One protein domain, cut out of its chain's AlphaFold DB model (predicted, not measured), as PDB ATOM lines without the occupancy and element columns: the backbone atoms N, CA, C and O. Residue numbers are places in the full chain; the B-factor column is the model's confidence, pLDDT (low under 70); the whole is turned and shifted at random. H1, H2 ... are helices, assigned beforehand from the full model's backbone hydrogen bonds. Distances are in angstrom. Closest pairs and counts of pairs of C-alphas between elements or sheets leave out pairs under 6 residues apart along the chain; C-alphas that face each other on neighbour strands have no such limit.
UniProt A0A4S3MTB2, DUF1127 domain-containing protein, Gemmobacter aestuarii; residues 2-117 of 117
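AT A GLANCE: This is residues 2 to 117 of the 117 residues of the protein "DUF1127 domain-containing protein" of Gemmobacter aestuarii (UniProt A0A4S3MTB2). A U of three helices, H1, H2 and H3, stands beside a loose cluster of six short helices, H4 to H9. In the U, H1 and H3 are side by side and H2 crosses one end, while residues 2 to 10 of H1 stick out. In the cluster, H4 and H6 meet as an L, with H5 at a corner of H4, H7 near H4, and the touching pair H8 and H9 close to H4 as well. The printed part has 116 residues, with nine named helices in the order H1 to H9 and no named strand, and its class is all helix. It is only just compact, close to loose, with a radius of gyration of the C-alphas of 15.8 A and spans of 43 by 38 by 21 A.

HOW THE PARTS SIT: Start with H1, residues 2 to 20, which with residues 11 to 19 alone touches H3, residues 33 to 41; the closest C-alphas, of Leu 15 and Glu 37, are 6.4 A apart. These two run opposite ways at a shallow tilt of 13 degrees. H2, residues 23 to 28, is close to H3 but not clearly touching, Leu 26 to Arg 33 being the closest C-alphas at 6.7 A. Look next at H6, residues 68 to 79: H3 is close to it but not clearly touching, with C-alphas 35 and 72 closest at 6.2 A. H4, residues 45 to 56, touches H6 about perpendicular at 73 degrees, through residues 46 to 50 and 75 to 79 alone; the C-alphas of Ile 46 and Ala 79 are closest at 6.2 A. H5, residues 61 to 65, and H4 only just touch, only at the corner, with 3 pairs of C-alphas within 8 A; the closest, of Asp 51 and His 61, are 6.0 A apart. H7, residues 84 to 92, is close to H4 but not clearly touching, C-alphas 52 and 91 being closest at 7.0 A. H8, residues 98 to 102, touches H9, residues 108 to 115, closest at C-alphas 102 and 108, 5.1 A apart. Every O i to N i+4 pair is within hydrogen-bond range in H1, H2, H3, H5, H6, H7, H8 and H9; in H4, 7 of 8 are.

IN THESE COORDINATES: Find C-alpha 2 at (92.023, 166.411, 99.305); from there H1 runs 26.9 A to C-alpha 20. H4 begins at (106.855, 163.987, 114.340) and measures 17.0 A, H6 16.2 A, H3 12.2 A and H7 12.0 A. H9 ends at C-alpha 115, (124.114, 152.849, 124.511).

THE WHOLE: The C-alphas of Phe 2 and Ala 116, the two farthest apart, are 46.7 A apart. The printed part has no cut, and the eight links are tight. Confidence is under 70 at residues 2 to 5, 8, 94 to 95 and 117.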
ATOM      1  N   PHE A   2      91.831 167.781  99.811       59.91
ATOM      2  CA  PHE A   2      92.023 166.411  99.305       59.91
ATOM      3  C   PHE A   2      93.156 165.660 100.023       59.91
ATOM      4  O   PHE A   2      92.947 164.525 100.432       59.91
ATOM      5  N   ASP A   3      94.286 166.317 100.298       67.62
ATOM      6  CA  ASP A   3      95.432 165.666 100.962       67.62
ATOM      7  C   ASP A   3      95.114 165.186 102.384       67.62
ATOM      8  O   ASP A   3      95.521 164.100 102.789       67.62
ATOM      9  N   PHE A   4      94.311 165.953 103.129       65.38
ATOM     10  CA  PHE A   4      93.868 165.583 104.474       65.38
ATOM     11  C   PHE A   4      92.920 164.376 104.455       65.38
ATOM     12  O   PHE A   4      93.094 163.438 105.231       65.38
ATOM     13  N   LEU A   5      91.941 164.363 103.544       69.88
ATOM     14  CA  LEU A   5      91.012 163.238 103.391       69.88
ATOM     15  C   LEU A   5      91.732 161.966 102.920       69.88
ATOM     16  O   LEU A   5      91.432 160.876 103.408       69.88
ATOM     17  N   SER A   6      92.720 162.104 102.032       75.81
ATOM     18  CA  SER A   6      93.583 161.007 101.591       75.81
ATOM     19  C   SER A   6      94.441 160.462 102.734       75.81
ATOM     20  O   SER A   6      94.483 159.248 102.925       75.81
ATOM     21  N   ALA A   7      95.049 161.330 103.549       73.50
ATOM     22  CA  ALA A   7      95.821 160.917 104.723       73.50
ATOM     23  C   ALA A   7      94.951 160.181 105.759       73.50
ATOM     24  O   ALA A   7      95.349 159.144 106.291       73.50
ATOM     25  N   LEU A   8      93.726 160.661 105.999       69.69
ATOM     26  CA  LEU A   8      92.761 159.978 106.864       69.69
ATOM     27  C   LEU A   8      92.331 158.615 106.302       69.69
ATOM     28  O   LEU A   8      92.219 157.646 107.055       69.69
ATOM     29  N   SER A   9      92.101 158.523 104.989       76.62
ATOM     30  CA  SER A   9      91.733 157.272 104.315       76.62
ATOM     31  C   SER A   9      92.857 156.234 104.380       76.62
ATOM     32  O   SER A   9      92.610 155.087 104.754       76.62
ATOM     33  N   ALA A  10      94.095 156.648 104.098       78.00
ATOM     34  CA  ALA A  10      95.278 155.799 104.196       78.00
ATOM     35  C   ALA A  10      95.458 155.262 105.621       78.00
ATOM     36  O   ALA A  10      95.575 154.057 105.825       78.00
ATOM     37  N   ARG A  11      95.346 156.136 106.623       77.12
ATOM     38  CA  ARG A  11      95.453 155.749 108.031       77.12
ATOM     39  C   ARG A  11      94.342 154.804 108.480       77.12
ATOM     40  O   ARG A  11      94.587 153.865 109.235       77.12
ATOM     41  N   ARG A  12      93.113 155.005 107.994       77.19
ATOM     42  CA  ARG A  12      91.999 154.076 108.241       77.19
ATOM     43  C   ARG A  12      92.260 152.705 107.617       77.19
ATOM     44  O   ARG A  12      91.921 151.700 108.234       77.19
ATOM     45  N   ARG A  13      92.852 152.661 106.420       81.06
ATOM     46  CA  ARG A  13      93.243 151.412 105.752       81.06
ATOM     47  C   ARG A  13      94.322 150.673 106.548       81.06
ATOM     48  O   ARG A  13      94.105 149.514 106.876       81.06
ATOM     49  N   GLN A  14      95.389 151.361 106.951       81.31
ATOM     50  CA  GLN A  14      96.465 150.779 107.765       81.31
ATOM     51  C   GLN A  14      95.948 150.229 109.104       81.31
ATOM     52  O   GLN A  14      96.328 149.140 109.521       81.31
ATOM     53  N   LEU A  15      95.019 150.930 109.766       83.56
ATOM     54  CA  LEU A  15      94.355 150.406 110.966       83.56
ATOM     55  C   LEU A  15      93.520 149.149 110.682       83.56
ATOM     56  O   LEU A  15      93.479 148.240 111.505       83.56
ATOM     57  N   GLY A  16      92.844 149.097 109.532       80.06
ATOM     58  CA  GLY A  16      92.128 147.902 109.088       80.06
ATOM     59  C   GLY A  16      93.063 146.709 108.885       80.06
ATOM     60  O   GLY A  16      92.743 145.613 109.331       80.06
ATOM     61  N   GLU A  17      94.231 146.941 108.286       84.88
ATOM     62  CA  GLU A  17      95.276 145.929 108.084       84.88
ATOM     63  C   GLU A  17      95.829 145.424 109.425       84.88
ATOM     64  O   GLU A  17      95.826 144.220 109.665       84.88
ATOM     65  N   VAL A  18      96.174 146.321 110.357       85.00
ATOM     66  CA  VAL A  18      96.617 145.947 111.718       85.00
ATOM     67  C   VAL A  18      95.563 145.136 112.471       85.00
ATOM     68  O   VAL A  18      95.895 144.206 113.205       85.00
ATOM     69  N   ARG A  19      94.278 145.461 112.309       86.00
ATOM     70  CA  ARG A  19      93.176 144.710 112.933       86.00
ATOM     71  C   ARG A  19      92.939 143.347 112.297       86.00
ATOM     72  O   ARG A  19      92.395 142.477 112.966       86.00
ATOM     73  N   ALA A  20      93.331 143.171 111.039       89.50
ATOM     74  CA  ALA A  20      93.211 141.910 110.321       89.50
ATOM     75  C   ALA A  20      94.371 140.939 110.605       89.50
ATOM     76  O   ALA A  20      94.215 139.749 110.345       89.50
ATOM     77  N   LEU A  21      95.498 141.417 111.153       88.56
ATOM     78  CA  LEU A  21      96.619 140.559 111.557       88.56
ATOM     79  C   LEU A  21      96.176 139.513 112.583       88.56
ATOM     80  O   LEU A  21      95.436 139.829 113.521       88.56
ATOM     81  N   SER A  22      96.648 138.281 112.425       89.75
ATOM     82  CA  SER A  22      96.433 137.213 113.399       89.75
ATOM     83  C   SER A  22      97.280 137.430 114.657       89.75
ATOM     84  O   SER A  22      98.211 138.234 114.678       89.75
ATOM     85  N   GLU A  23      96.974 136.704 115.734       87.94
ATOM     86  CA  GLU A  23      97.815 136.728 116.939       87.94
ATOM     87  C   GLU A  23      99.216 136.140 116.683       87.94
ATOM     88  O   GLU A  23     100.166 136.544 117.343       87.94
ATOM     89  N   ALA A  24      99.363 135.239 115.703       88.31
ATOM     90  CA  ALA A  24     100.667 134.726 115.285       88.31
ATOM     91  C   ALA A  24     101.498 135.816 114.590       88.31
ATOM     92  O   ALA A  24     102.644 136.027 114.967       88.31
ATOM     93  N   ASP A  25     100.894 136.584 113.675       86.38
ATOM     94  CA  ASP A  25     101.573 137.713 113.019       86.38
ATOM     95  C   ASP A  25     102.031 138.764 114.048       86.38
ATOM     96  O   ASP A  25     103.113 139.335 113.950       86.38
ATOM     97  N   LEU A  26     101.205 139.020 115.067       86.12
ATOM     98  CA  LEU A  26     101.541 139.923 116.169       86.12
ATOM     99  C   LEU A  26     102.679 139.383 117.047       86.12
ATOM    100  O   LEU A  26     103.553 140.150 117.462       86.12
ATOM    101  N   ALA A  27     102.690 138.074 117.307       85.00
ATOM    102  CA  ALA A  27     103.755 137.410 118.051       85.00
ATOM    103  C   ALA A  27     105.093 137.447 117.296       85.00
ATOM    104  O   ALA A  27     106.114 137.735 117.920       85.00
ATOM    105  N   ASP A  28     105.082 137.254 115.974       83.81
ATOM    106  CA  ASP A  28     106.274 137.355 115.120       83.81
ATOM    107  C   ASP A  28     106.869 138.772 115.132       83.81
ATOM    108  O   ASP A  28     108.086 138.950 115.089       83.81
ATOM    109  N   LEU A  29     106.017 139.793 115.258       78.44
ATOM    110  CA  LEU A  29     106.430 141.189 115.436       78.44
ATOM    111  C   LEU A  29     106.854 141.520 116.878       78.44
ATOM    112  O   LEU A  29     107.341 142.622 117.136       78.44
ATOM    113  N   GLY A  30     106.635 140.616 117.836       81.31
ATOM    114  CA  GLY A  30     106.870 140.864 119.260       81.31
ATOM    115  C   GLY A  30     106.011 141.997 119.838       81.31
ATOM    116  O   GLY A  30     106.421 142.654 120.799       81.31
ATOM    117  N   MET A  31     104.839 142.269 119.250       83.56
ATOM    118  CA  MET A  31     103.966 143.382 119.627       83.56
ATOM    119  C   MET A  31     102.540 142.920 119.902       83.56
ATOM    120  O   MET A  31     101.953 142.136 119.172       83.56
ATOM    121  N   THR A  32     101.914 143.516 120.909       87.75
ATOM    122  CA  THR A  32     100.458 143.442 121.064       87.75
ATOM    123  C   THR A  32      99.765 144.285 119.994       87.75
ATOM    124  O   THR A  32     100.280 145.317 119.551       87.75
ATOM    125  N   ARG A  33      98.525 143.921 119.654       90.69
ATOM    126  CA  ARG A  33      97.688 144.703 118.730       90.69
ATOM    127  C   ARG A  33      97.593 146.176 119.123       90.69
ATOM    128  O   ARG A  33      97.736 147.052 118.280       90.69
ATOM    129  N   ALA A  34      97.420 146.449 120.416       84.06
ATOM    130  CA  ALA A  34      97.327 147.808 120.941       84.06
ATOM    131  C   ALA A  34      98.631 148.610 120.763       84.06
ATOM    132  O   ALA A  34      98.586 149.823 120.556       84.06
ATOM    133  N   GLN A  35      99.801 147.965 120.842       80.25
ATOM    134  CA  GLN A  35     101.077 148.620 120.528       80.25
ATOM    135  C   GLN A  35     101.163 148.952 119.036       80.25
ATOM    136  O   GLN A  35     101.498 150.082 118.691       80.25
ATOM    137  N   LEU A  36     100.797 148.014 118.163       83.81
ATOM    138  CA  LEU A  36     100.868 148.218 116.719       83.81
ATOM    139  C   LEU A  36      99.872 149.283 116.222       83.81
ATOM    140  O   LEU A  36     100.228 150.143 115.417       83.81
ATOM    141  N   GLU A  37      98.649 149.311 116.760       87.31
ATOM    142  CA  GLU A  37      97.676 150.377 116.482       87.31
ATOM    143  C   GLU A  37      98.183 151.754 116.937       87.31
ATOM    144  O   GLU A  37      97.992 152.748 116.230       87.31
ATOM    145  N   PHE A  38      98.860 151.829 118.088       81.81
ATOM    146  CA  PHE A  38      99.486 153.066 118.553       81.81
ATOM    147  C   PHE A  38     100.546 153.564 117.559       81.81
ATOM    148  O   PHE A  38     100.539 154.743 117.215       81.81
ATOM    149  N   PHE A  39     101.392 152.683 117.018       78.06
ATOM    150  CA  PHE A  39     102.387 153.062 116.008       78.06
ATOM    151  C   PHE A  39     101.772 153.582 114.710       78.06
ATOM    152  O   PHE A  39     102.198 154.611 114.199       78.06
ATOM    153  N   VAL A  40     100.728 152.928 114.199       81.88
ATOM    154  CA  VAL A  40     100.033 153.386 112.982       81.88
ATOM    155  C   VAL A  40      99.324 154.729 113.197       81.88
ATOM    156  O   VAL A  40      99.067 155.480 112.253       81.88
ATOM    157  N   THR A  41      99.001 155.058 114.448       82.31
ATOM    158  CA  THR A  41      98.263 156.274 114.797       82.31
ATOM    159  C   THR A  41      99.124 157.390 115.383       82.31
ATOM    160  O   THR A  41      98.657 158.527 115.517       82.31
ATOM    161  N   VAL A  42     100.393 157.157 115.683       81.44
ATOM    162  CA  VAL A  42     101.247 158.230 116.183       81.44
ATOM    163  C   VAL A  42     101.569 159.224 115.045       81.44
ATOM    164  O   VAL A  42     101.802 158.806 113.908       81.44
ATOM    165  N   PRO A  43     101.534 160.551 115.275       83.44
ATOM    166  CA  PRO A  43     102.032 161.515 114.293       83.44
ATOM    167  C   PRO A  43     103.509 161.254 113.971       83.44
ATOM    168  O   PRO A  43     104.271 160.968 114.890       83.44
ATOM    169  N   GLN A  44     103.918 161.406 112.703       81.69
ATOM    170  CA  GLN A  44     105.302 161.158 112.246       81.69
ATOM    171  C   GLN A  44     106.355 162.019 112.961       81.69
ATOM    172  O   GLN A  44     107.491 161.599 113.120       81.69
ATOM    173  N   GLU A  45     105.962 163.171 113.509       86.31
ATOM    174  CA  GLU A  45     106.855 163.987 114.340       86.31
ATOM    175  C   GLU A  45     107.394 163.220 115.566       86.31
ATOM    176  O   GLU A  45     108.495 163.494 116.037       86.31
ATOM    177  N   ILE A  46     106.633 162.266 116.111       88.69
ATOM    178  CA  ILE A  46     107.043 161.515 117.303       88.69
ATOM    179  C   ILE A  46     108.200 160.542 117.017       88.69
ATOM    180  O   ILE A  46     109.180 160.621 117.761       88.69
ATOM    181  N   PRO A  47     108.141 159.649 116.003       88.38
ATOM    182  CA  PRO A  47     109.282 158.805 115.659       88.38
ATOM    183  C   PRO A  47     110.498 159.634 115.233       88.38
ATOM    184  O   PRO A  47     111.576 159.397 115.765       88.38
ATOM    185  N   ASP A  48     110.325 160.690 114.427       90.81
ATOM    186  CA  ASP A  48     111.435 161.575 114.035       90.81
ATOM    187  C   ASP A  48     112.134 162.197 115.254       90.81
ATOM    188  O   ASP A  48     113.362 162.287 115.342       90.81
ATOM    189  N   ARG A  49     111.344 162.641 116.237       93.19
ATOM    190  CA  ARG A  49     111.863 163.192 117.491       93.19
ATOM    191  C   ARG A  49     112.562 162.130 118.336       93.19
ATOM    192  O   ARG A  49     113.550 162.456 118.992       93.19
ATOM    193  N   MET A  50     112.057 160.897 118.347       94.31
ATOM    194  CA  MET A  50     112.700 159.784 119.045       94.31
ATOM    195  C   MET A  50     114.065 159.474 118.439       94.31
ATOM    196  O   MET A  50     115.033 159.387 119.185       94.31
ATOM    197  N   ASP A  51     114.150 159.373 117.114       94.12
ATOM    198  CA  ASP A  51     115.396 159.066 116.410       94.12
ATOM    199  C   ASP A  51     116.451 160.146 116.667       94.12
ATOM    200  O   ASP A  51     117.594 159.848 117.013       94.12
ATOM    201  N   ARG A  52     116.049 161.421 116.608       95.00
ATOM    202  CA  ARG A  52     116.933 162.544 116.948       95.00
ATOM    203  C   ARG A  52     117.396 162.508 118.401       95.00
ATOM    204  O   ARG A  52     118.554 162.800 118.668       95.00
ATOM    205  N   MET A  53     116.512 162.164 119.337       96.44
ATOM    206  CA  MET A  53     116.881 162.037 120.747       96.44
ATOM    207  C   MET A  53     117.801 160.836 120.984       96.44
ATOM    208  O   MET A  53     118.738 160.940 121.761       96.44
ATOM    209  N   ALA A  54     117.578 159.712 120.311       96.00
ATOM    210  CA  ALA A  54     118.431 158.532 120.412       96.00
ATOM    211  C   ALA A  54     119.850 158.806 119.897       96.00
ATOM    212  O   ALA A  54     120.822 158.405 120.538       96.00
ATOM    213  N   ALA A  55     119.974 159.588 118.820       95.38
ATOM    214  CA  ALA A  55     121.263 160.011 118.281       95.38
ATOM    215  C   ALA A  55     122.112 160.803 119.294       95.38
ATOM    216  O   ALA A  55     123.335 160.686 119.284       95.38
ATOM    217  N   VAL A  56     121.491 161.541 120.224       95.62
ATOM    218  CA  VAL A  56     122.202 162.231 121.323       95.62
ATOM    219  C   VAL A  56     122.924 161.243 122.245       95.62
ATOM    220  O   VAL A  56     123.966 161.569 122.806       95.62
ATOM    221  N   PHE A  57     122.403 160.022 122.376       95.88
ATOM    222  CA  PHE A  57     123.018 158.930 123.134       95.88
ATOM    223  C   PHE A  57     123.900 158.025 122.258       95.88
ATOM    224  O   PHE A  57     124.383 157.009 122.744       95.88
ATOM    225  N   GLY A  58     124.120 158.374 120.985       95.12
ATOM    226  CA  GLY A  58     124.911 157.574 120.047       95.12
ATOM    227  C   GLY A  58     124.178 156.361 119.465       95.12
ATOM    228  O   GLY A  58     124.827 155.495 118.888       95.12
ATOM    229  N   LEU A  59     122.851 156.290 119.601       95.81
ATOM    230  CA  LEU A  59     122.040 155.180 119.098       95.81
ATOM    231  C   LEU A  59     121.493 155.463 117.696       95.81
ATOM    232  O   LEU A  59     121.051 156.573 117.391       95.81
ATOM    233  N   SER A  60     121.463 154.425 116.865       94.31
ATOM    234  CA  SER A  60     120.780 154.408 115.575       94.31
ATOM    235  C   SER A  60     119.314 153.980 115.712       94.31
ATOM    236  O   SER A  60     118.883 153.434 116.728       94.31
ATOM    237  N   HIS A  61     118.535 154.164 114.643       89.62
ATOM    238  CA  HIS A  61     117.164 153.651 114.579       89.62
ATOM    239  C   HIS A  61     117.100 152.119 114.727       89.62
ATOM    240  O   HIS A  61     116.186 151.592 115.356       89.62
ATOM    241  N   ALA A  62     118.092 151.398 114.193       89.06
ATOM    242  CA  ALA A  62     118.155 149.944 114.319       89.06
ATOM    243  C   ALA A  62     118.336 149.512 115.784       89.06
ATOM    244  O   ALA A  62     117.693 148.559 116.223       89.06
ATOM    245  N   ASP A  63     119.123 150.260 116.564       92.62
ATOM    246  CA  ASP A  63     119.327 149.981 117.991       92.62
ATOM    247  C   ASP A  63     118.039 150.184 118.796       92.62
ATOM    248  O   ASP A  63     117.745 149.433 119.728       92.62
ATOM    249  N   LEU A  64     117.218 151.166 118.403       89.38
ATOM    250  CA  LEU A  64     115.891 151.356 118.988       89.38
ATOM    251  C   LEU A  64     114.966 150.170 118.694       89.38
ATOM    252  O   LEU A  64     114.194 149.774 119.564       89.38
ATOM    253  N   GLN A  65     115.046 149.601 117.492       84.75
ATOM    254  CA  GLN A  65     114.178 148.515 117.034       84.75
ATOM    255  C   GLN A  65     114.627 147.114 117.464       84.75
ATOM    256  O   GLN A  65     113.867 146.164 117.280       84.75
ATOM    257  N   ALA A  66     115.799 146.970 118.091       87.25
ATOM    258  CA  ALA A  66     116.291 145.689 118.603       87.25
ATOM    259  C   ALA A  66     115.322 145.017 119.601       87.25
ATOM    260  O   ALA A  66     115.342 143.799 119.768       87.25
ATOM    261  N   SER A  67     114.445 145.801 120.240       86.12
ATOM    262  CA  SER A  67     113.340 145.322 121.075       86.12
ATOM    263  C   SER A  67     112.060 146.098 120.756       86.12
ATOM    264  O   SER A  67     111.868 147.236 121.190       86.12
ATOM    265  N   ALA A  68     111.149 145.460 120.018       80.38
ATOM    266  CA  ALA A  68     109.856 146.029 119.636       80.38
ATOM    267  C   ALA A  68     109.023 146.488 120.848       80.38
ATOM    268  O   ALA A  68     108.404 147.557 120.822       80.38
ATOM    269  N   ALA A  69     109.034 145.703 121.929       83.19
ATOM    270  CA  ALA A  69     108.302 146.005 123.155       83.19
ATOM    271  C   ALA A  69     108.835 147.269 123.846       83.19
ATOM    272  O   ALA A  69     108.053 148.142 124.238       83.19
ATOM    273  N   ASP A  70     110.157 147.395 123.942       89.06
ATOM    274  CA  ASP A  70     110.786 148.557 124.559       89.06
ATOM    275  C   ASP A  70     110.633 149.810 123.709       89.06
ATOM    276  O   ASP A  70     110.331 150.885 124.231       89.06
ATOM    277  N   TYR A  71     110.799 149.675 122.392       89.00
ATOM    278  CA  TYR A  71     110.575 150.768 121.461       89.00
ATOM    279  C   TYR A  71     109.149 151.306 121.586       89.00
ATOM    280  O   TYR A  71     108.943 152.515 121.701       89.00
ATOM    281  N   ALA A  72     108.159 150.411 121.668       85.62
ATOM    282  CA  ALA A  72     106.764 150.779 121.885       85.62
ATOM    283  C   ALA A  72     106.557 151.532 123.204       85.62
ATOM    284  O   ALA A  72     105.831 152.530 123.231       85.62
ATOM    285  N   ALA A  73     107.189 151.081 124.289       89.81
ATOM    286  CA  ALA A  73     107.110 151.736 125.591       89.81
ATOM    287  C   ALA A  73     107.731 153.144 125.557       89.81
ATOM    288  O   ALA A  73     107.078 154.110 125.964       89.81
ATOM    289  N   MET A  74     108.938 153.281 124.997       93.00
ATOM    290  CA  MET A  74     109.621 154.570 124.846       93.00
ATOM    291  C   MET A  74     108.812 155.535 123.979       93.00
ATOM    292  O   MET A  74     108.655 156.706 124.329       93.00
ATOM    293  N   MET A  75     108.254 155.059 122.867       91.44
ATOM    294  CA  MET A  75     107.421 155.863 121.971       91.44
ATOM    295  C   MET A  75     106.153 156.365 122.658       91.44
ATOM    296  O   MET A  75     105.796 157.534 122.503       91.44
ATOM    297  N   ARG A  76     105.513 155.528 123.483       90.31
ATOM    298  CA  ARG A  76     104.366 155.936 124.306       90.31
ATOM    299  C   ARG A  76     104.752 157.022 125.315       90.31
ATOM    300  O   ARG A  76     104.061 158.035 125.404       90.31
ATOM    301  N   ALA A  77     105.872 156.842 126.017       93.75
ATOM    302  CA  ALA A  77     106.392 157.825 126.968       93.75
ATOM    303  C   ALA A  77     106.752 159.153 126.282       93.75
ATOM    304  O   ALA A  77     106.433 160.225 126.790       93.75
ATOM    305  N   CYS A  78     107.353 159.091 125.093       94.44
ATOM    306  CA  CYS A  78     107.690 160.266 124.299       94.44
ATOM    307  C   CYS A  78     106.428 161.002 123.834       94.44
ATOM    308  O   CYS A  78     106.325 162.211 124.016       94.44
ATOM    309  N   ALA A  79     105.449 160.299 123.261       90.88
ATOM    310  CA  ALA A  79     104.214 160.907 122.763       90.88
ATOM    311  C   ALA A  79     103.421 161.636 123.859       90.88
ATOM    312  O   ALA A  79     102.814 162.668 123.584       90.88
ATOM    313  N   GLY A  80     103.442 161.107 125.087       90.12
ATOM    314  CA  GLY A  80     102.754 161.685 126.240       90.12
ATOM    315  C   GLY A  80     103.582 162.666 127.074       90.12
ATOM    316  O   GLY A  80     103.071 163.157 128.079       90.12
ATOM    317  N   CYS A  81     104.846 162.942 126.726       93.62
ATOM    318  CA  CYS A  81     105.690 163.784 127.573       93.62
ATOM    319  C   CYS A  81     105.278 165.265 127.496       93.62
ATOM    320  O   CYS A  81     105.042 165.818 126.423       93.62
ATOM    321  N   GLY A  82     105.231 165.937 128.649       92.31
ATOM    322  CA  GLY A  82     104.944 167.375 128.736       92.31
ATOM    323  C   GLY A  82     106.121 168.277 128.336       92.31
ATOM    324  O   GLY A  82     105.959 169.488 128.218       92.31
ATOM    325  N   SER A  83     107.303 167.706 128.096       93.00
ATOM    326  CA  SER A  83     108.568 168.429 127.888       93.00
ATOM    327  C   SER A  83     108.809 168.866 126.434       93.00
ATOM    328  O   SER A  83     109.957 168.973 126.004       93.00
ATOM    329  N   LEU A  84     107.755 169.105 125.642       91.31
ATOM    330  CA  LEU A  84     107.875 169.366 124.198       91.31
ATOM    331  C   LEU A  84     108.716 170.611 123.876       91.31
ATOM    332  O   LEU A  84     109.546 170.566 122.971       91.31
ATOM    333  N   GLY A  85     108.497 171.711 124.601       91.81
ATOM    334  CA  GLY A  85     109.227 172.968 124.406       91.81
ATOM    335  C   GLY A  85     110.737 172.809 124.623       91.81
ATOM    336  O   GLY A  85     111.492 173.021 123.673       91.81
ATOM    337  N   PRO A  86     111.174 172.362 125.819       92.06
ATOM    338  CA  PRO A  86     112.580 172.063 126.097       92.06
ATOM    339  C   PRO A  86     113.183 171.060 125.111       92.06
ATOM    340  O   PRO A  86     114.267 171.294 124.594       92.06
ATOM    341  N   CYS A  87     112.452 169.992 124.772       94.69
ATOM    342  CA  CYS A  87     112.920 168.973 123.834       94.69
ATOM    343  C   CYS A  87     113.182 169.542 122.433       94.69
ATOM    344  O   CYS A  87     114.219 169.265 121.838       94.69
ATOM    345  N   ARG A  88     112.274 170.372 121.904       92.75
ATOM    346  CA  ARG A  88     112.471 171.019 120.598       92.75
ATOM    347  C   ARG A  88     113.650 171.986 120.618       92.75
ATOM    348  O   ARG A  88     114.433 171.963 119.676       92.75
ATOM    349  N   ALA A  89     113.775 172.794 121.672       92.06
ATOM    350  CA  ALA A  89     114.898 173.715 121.829       92.06
ATOM    351  C   ALA A  89     116.230 172.948 121.866       92.06
ATOM    352  O   ALA A  89     117.106 173.222 121.050       92.06
ATOM    353  N   PHE A  90     116.315 171.922 122.714       94.50
ATOM    354  CA  PHE A  90     117.468 171.034 122.841       94.50
ATOM    355  C   PHE A  90     117.850 170.384 121.507       94.50
ATOM    356  O   PHE A  90     118.971 170.536 121.042       94.50
ATOM    357  N   LEU A  91     116.898 169.739 120.825       93.06
ATOM    358  CA  LEU A  91     117.167 169.064 119.551       93.06
ATOM    359  C   LEU A  91     117.478 170.032 118.398       93.06
ATOM    360  O   LEU A  91     118.005 169.596 117.375       93.06
ATOM    361  N   SER A  92     117.090 171.306 118.507       90.25
ATOM    362  CA  SER A  92     117.434 172.352 117.533       90.25
ATOM    363  C   SER A  92     118.802 172.990 117.780       90.25
ATOM    364  O   SER A  92     119.342 173.617 116.870       90.25
ATOM    365  N   GLY A  93     119.347 172.839 118.990       82.81
ATOM    366  CA  GLY A  93     120.699 173.262 119.323       82.81
ATOM    367  C   GLY A  93     121.735 172.372 118.638       82.81
ATOM    368  O   GLY A  93     121.516 171.180 118.445       82.81
ATOM    369  N   ALA A  94     122.870 172.960 118.257       62.34
ATOM    370  CA  ALA A  94     124.015 172.209 117.736       62.34
ATOM    371  C   ALA A  94     124.836 171.535 118.853       62.34
ATOM    372  O   ALA A  94     125.679 170.690 118.567       62.34
ATOM    373  N   GLU A  95     124.591 171.909 120.112       63.00
ATOM    374  CA  GLU A  95     125.329 171.445 121.282       63.00
ATOM    375  C   GLU A  95     124.334 171.014 122.363       63.00
ATOM    376  O   GLU A  95     123.422 171.763 122.709       63.00
ATOM    377  N   GLY A  96     124.490 169.781 122.839       74.31
ATOM    378  CA  GLY A  96     123.632 169.153 123.836       74.31
ATOM    379  C   GLY A  96     124.003 167.680 123.978       74.31
ATOM    380  O   GLY A  96     124.191 166.981 122.981       74.31
ATOM    381  N   GLY A  97     124.175 167.211 125.212       90.94
ATOM    382  CA  GLY A  97     124.652 165.857 125.502       90.94
ATOM    383  C   GLY A  97     123.646 165.009 126.284       90.94
ATOM    384  O   GLY A  97     122.627 165.519 126.755       90.94
ATOM    385  N   PRO A  98     123.954 163.716 126.499       94.44
ATOM    386  CA  PRO A  98     123.141 162.813 127.314       94.44
ATOM    387  C   PRO A  98     122.776 163.359 128.701       94.44
ATOM    388  O   PRO A  98     121.677 163.108 129.188       94.44
ATOM    389  N   GLU A  99     123.683 164.097 129.347       94.25
ATOM    390  CA  GLU A  99     123.462 164.661 130.686       94.25
ATOM    391  C   GLU A  99     122.352 165.717 130.696       94.25
ATOM    392  O   GLU A  99     121.458 165.672 131.538       94.25
ATOM    393  N   GLU A 100     122.342 166.618 129.717       94.12
ATOM    394  CA  GLU A 100     121.309 167.646 129.595       94.12
ATOM    395  C   GLU A 100     119.945 167.034 129.238       94.12
ATOM    396  O   GLU A 100     118.920 167.399 129.819       94.12
ATOM    397  N   ALA A 101     119.930 166.025 128.357       94.94
ATOM    398  CA  ALA A 101     118.714 165.292 128.011       94.94
ATOM    399  C   ALA A 101     118.055 164.627 129.235       94.94
ATOM    400  O   ALA A 101     116.823 164.607 129.330       94.94
ATOM    401  N   ARG A 102     118.841 164.133 130.208       95.81
ATOM    402  CA  ARG A 102     118.316 163.563 131.467       95.81
ATOM    403  C   ARG A 102     117.520 164.566 132.299       95.81
ATOM    404  O   ARG A 102     116.664 164.151 133.073       95.81
ATOM    405  N   GLY A 103     117.740 165.869 132.114       94.44
ATOM    406  CA  GLY A 103     117.005 166.913 132.826       94.44
ATOM    407  C   GLY A 103     115.519 167.013 132.457       94.44
ATOM    408  O   GLY A 103     114.744 167.574 133.227       94.44
ATOM    409  N   PHE A 104     115.094 166.483 131.301       94.88
ATOM    410  CA  PHE A 104     113.707 166.634 130.835       94.88
ATOM    411  C   PHE A 104     113.126 165.440 130.064       94.88
ATOM    412  O   PHE A 104     111.899 165.355 129.925       94.88
ATOM    413  N   CYS A 105     113.962 164.568 129.491       97.19
ATOM    414  CA  CYS A 105     113.516 163.478 128.630       97.19
ATOM    415  C   CYS A 105     113.192 162.228 129.465       97.19
ATOM    416  O   CYS A 105     114.095 161.665 130.082       97.19
ATOM    417  N   PRO A 106     111.949 161.711 129.428       96.94
ATOM    418  CA  PRO A 106     111.577 160.527 130.208       96.94
ATOM    419  C   PRO A 106     112.249 159.236 129.718       96.94
ATOM    420  O   PRO A 106     112.263 158.245 130.436       96.94
ATOM    421  N   ASN A 107     112.801 159.235 128.501       97.56
ATOM    422  CA  ASN A 107     113.495 158.080 127.931       97.56
ATOM    423  C   ASN A 107     115.012 158.141 128.121       97.56
ATOM    424  O   ASN A 107     115.695 157.232 127.667       97.56
ATOM    425  N   ALA A 108     115.562 159.183 128.754       97.00
ATOM    426  CA  ALA A 108     117.009 159.381 128.821       97.00
ATOM    427  C   ALA A 108     117.743 158.186 129.447       97.00
ATOM    428  O   ALA A 108     118.729 157.707 128.891       97.00
ATOM    429  N   ASP A 109     117.231 157.652 130.557       96.31
ATOM    430  CA  ASP A 109     117.844 156.499 131.221       96.31
ATOM    431  C   ASP A 109     117.723 155.223 130.378       96.31
ATOM    432  O   ASP A 109     118.673 154.448 130.280       96.31
ATOM    433  N   ALA A 110     116.582 155.036 129.710       95.50
ATOM    434  CA  ALA A 110     116.354 153.910 128.812       95.50
ATOM    435  C   ALA A 110     117.278 153.959 127.581       95.50
ATOM    436  O   ALA A 110     117.774 152.920 127.145       95.50
ATOM    437  N   LEU A 111     117.527 155.147 127.029       96.62
ATOM    438  CA  LEU A 111     118.456 155.352 125.916       96.62
ATOM    439  C   LEU A 111     119.905 155.150 126.374       96.62
ATOM    440  O   LEU A 111     120.650 154.409 125.744       96.62
ATOM    441  N   ALA A 112     120.290 155.713 127.518       95.56
ATOM    442  CA  ALA A 112     121.632 155.532 128.063       95.56
ATOM    443  C   ALA A 112     121.959 154.064 128.370       95.56
ATOM    444  O   ALA A 112     123.063 153.612 128.084       95.56
ATOM    445  N   ALA A 113     121.003 153.312 128.925       93.56
ATOM    446  CA  ALA A 113     121.185 151.890 129.200       93.56
ATOM    447  C   ALA A 113     121.432 151.077 127.920       93.56
ATOM    448  O   ALA A 113     122.198 150.121 127.951       93.56
ATOM    449  N   ARG A 114     120.816 151.468 126.797       92.88
ATOM    450  CA  ARG A 114     121.009 150.825 125.487       92.88
ATOM    451  C   ARG A 114     122.350 151.172 124.853       92.88
ATOM    452  O   ARG A 114     122.944 150.315 124.224       92.88
ATOM    453  N   ALA A 115     122.828 152.398 125.045       91.25
ATOM    454  CA  ALA A 115     124.114 152.849 124.511       91.25
ATOM    455  C   ALA A 115     125.334 152.249 125.235       91.25
ATOM    456  O   ALA A 115     126.457 152.377 124.757       91.25
ATOM    457  N   ALA A 116     125.131 151.643 126.409       85.12
ATOM    458  CA  ALA A 116     126.187 151.035 127.218       85.12
ATOM    459  C   ALA A 116     126.426 149.539 126.919       85.12
ATOM    460  O   ALA A 116     127.246 148.918 127.600       85.12
ATOM    461  N   VAL A 117     125.686 148.969 125.961       62.59
ATOM    462  CA  VAL A 117     125.761 147.564 125.517       62.59
ATOM    463  C   VAL A 117     126.580 147.479 124.238       62.59
ATOM    464  O   VAL A 117     127.404 146.544 124.148       62.59
TER     465      VAL A 117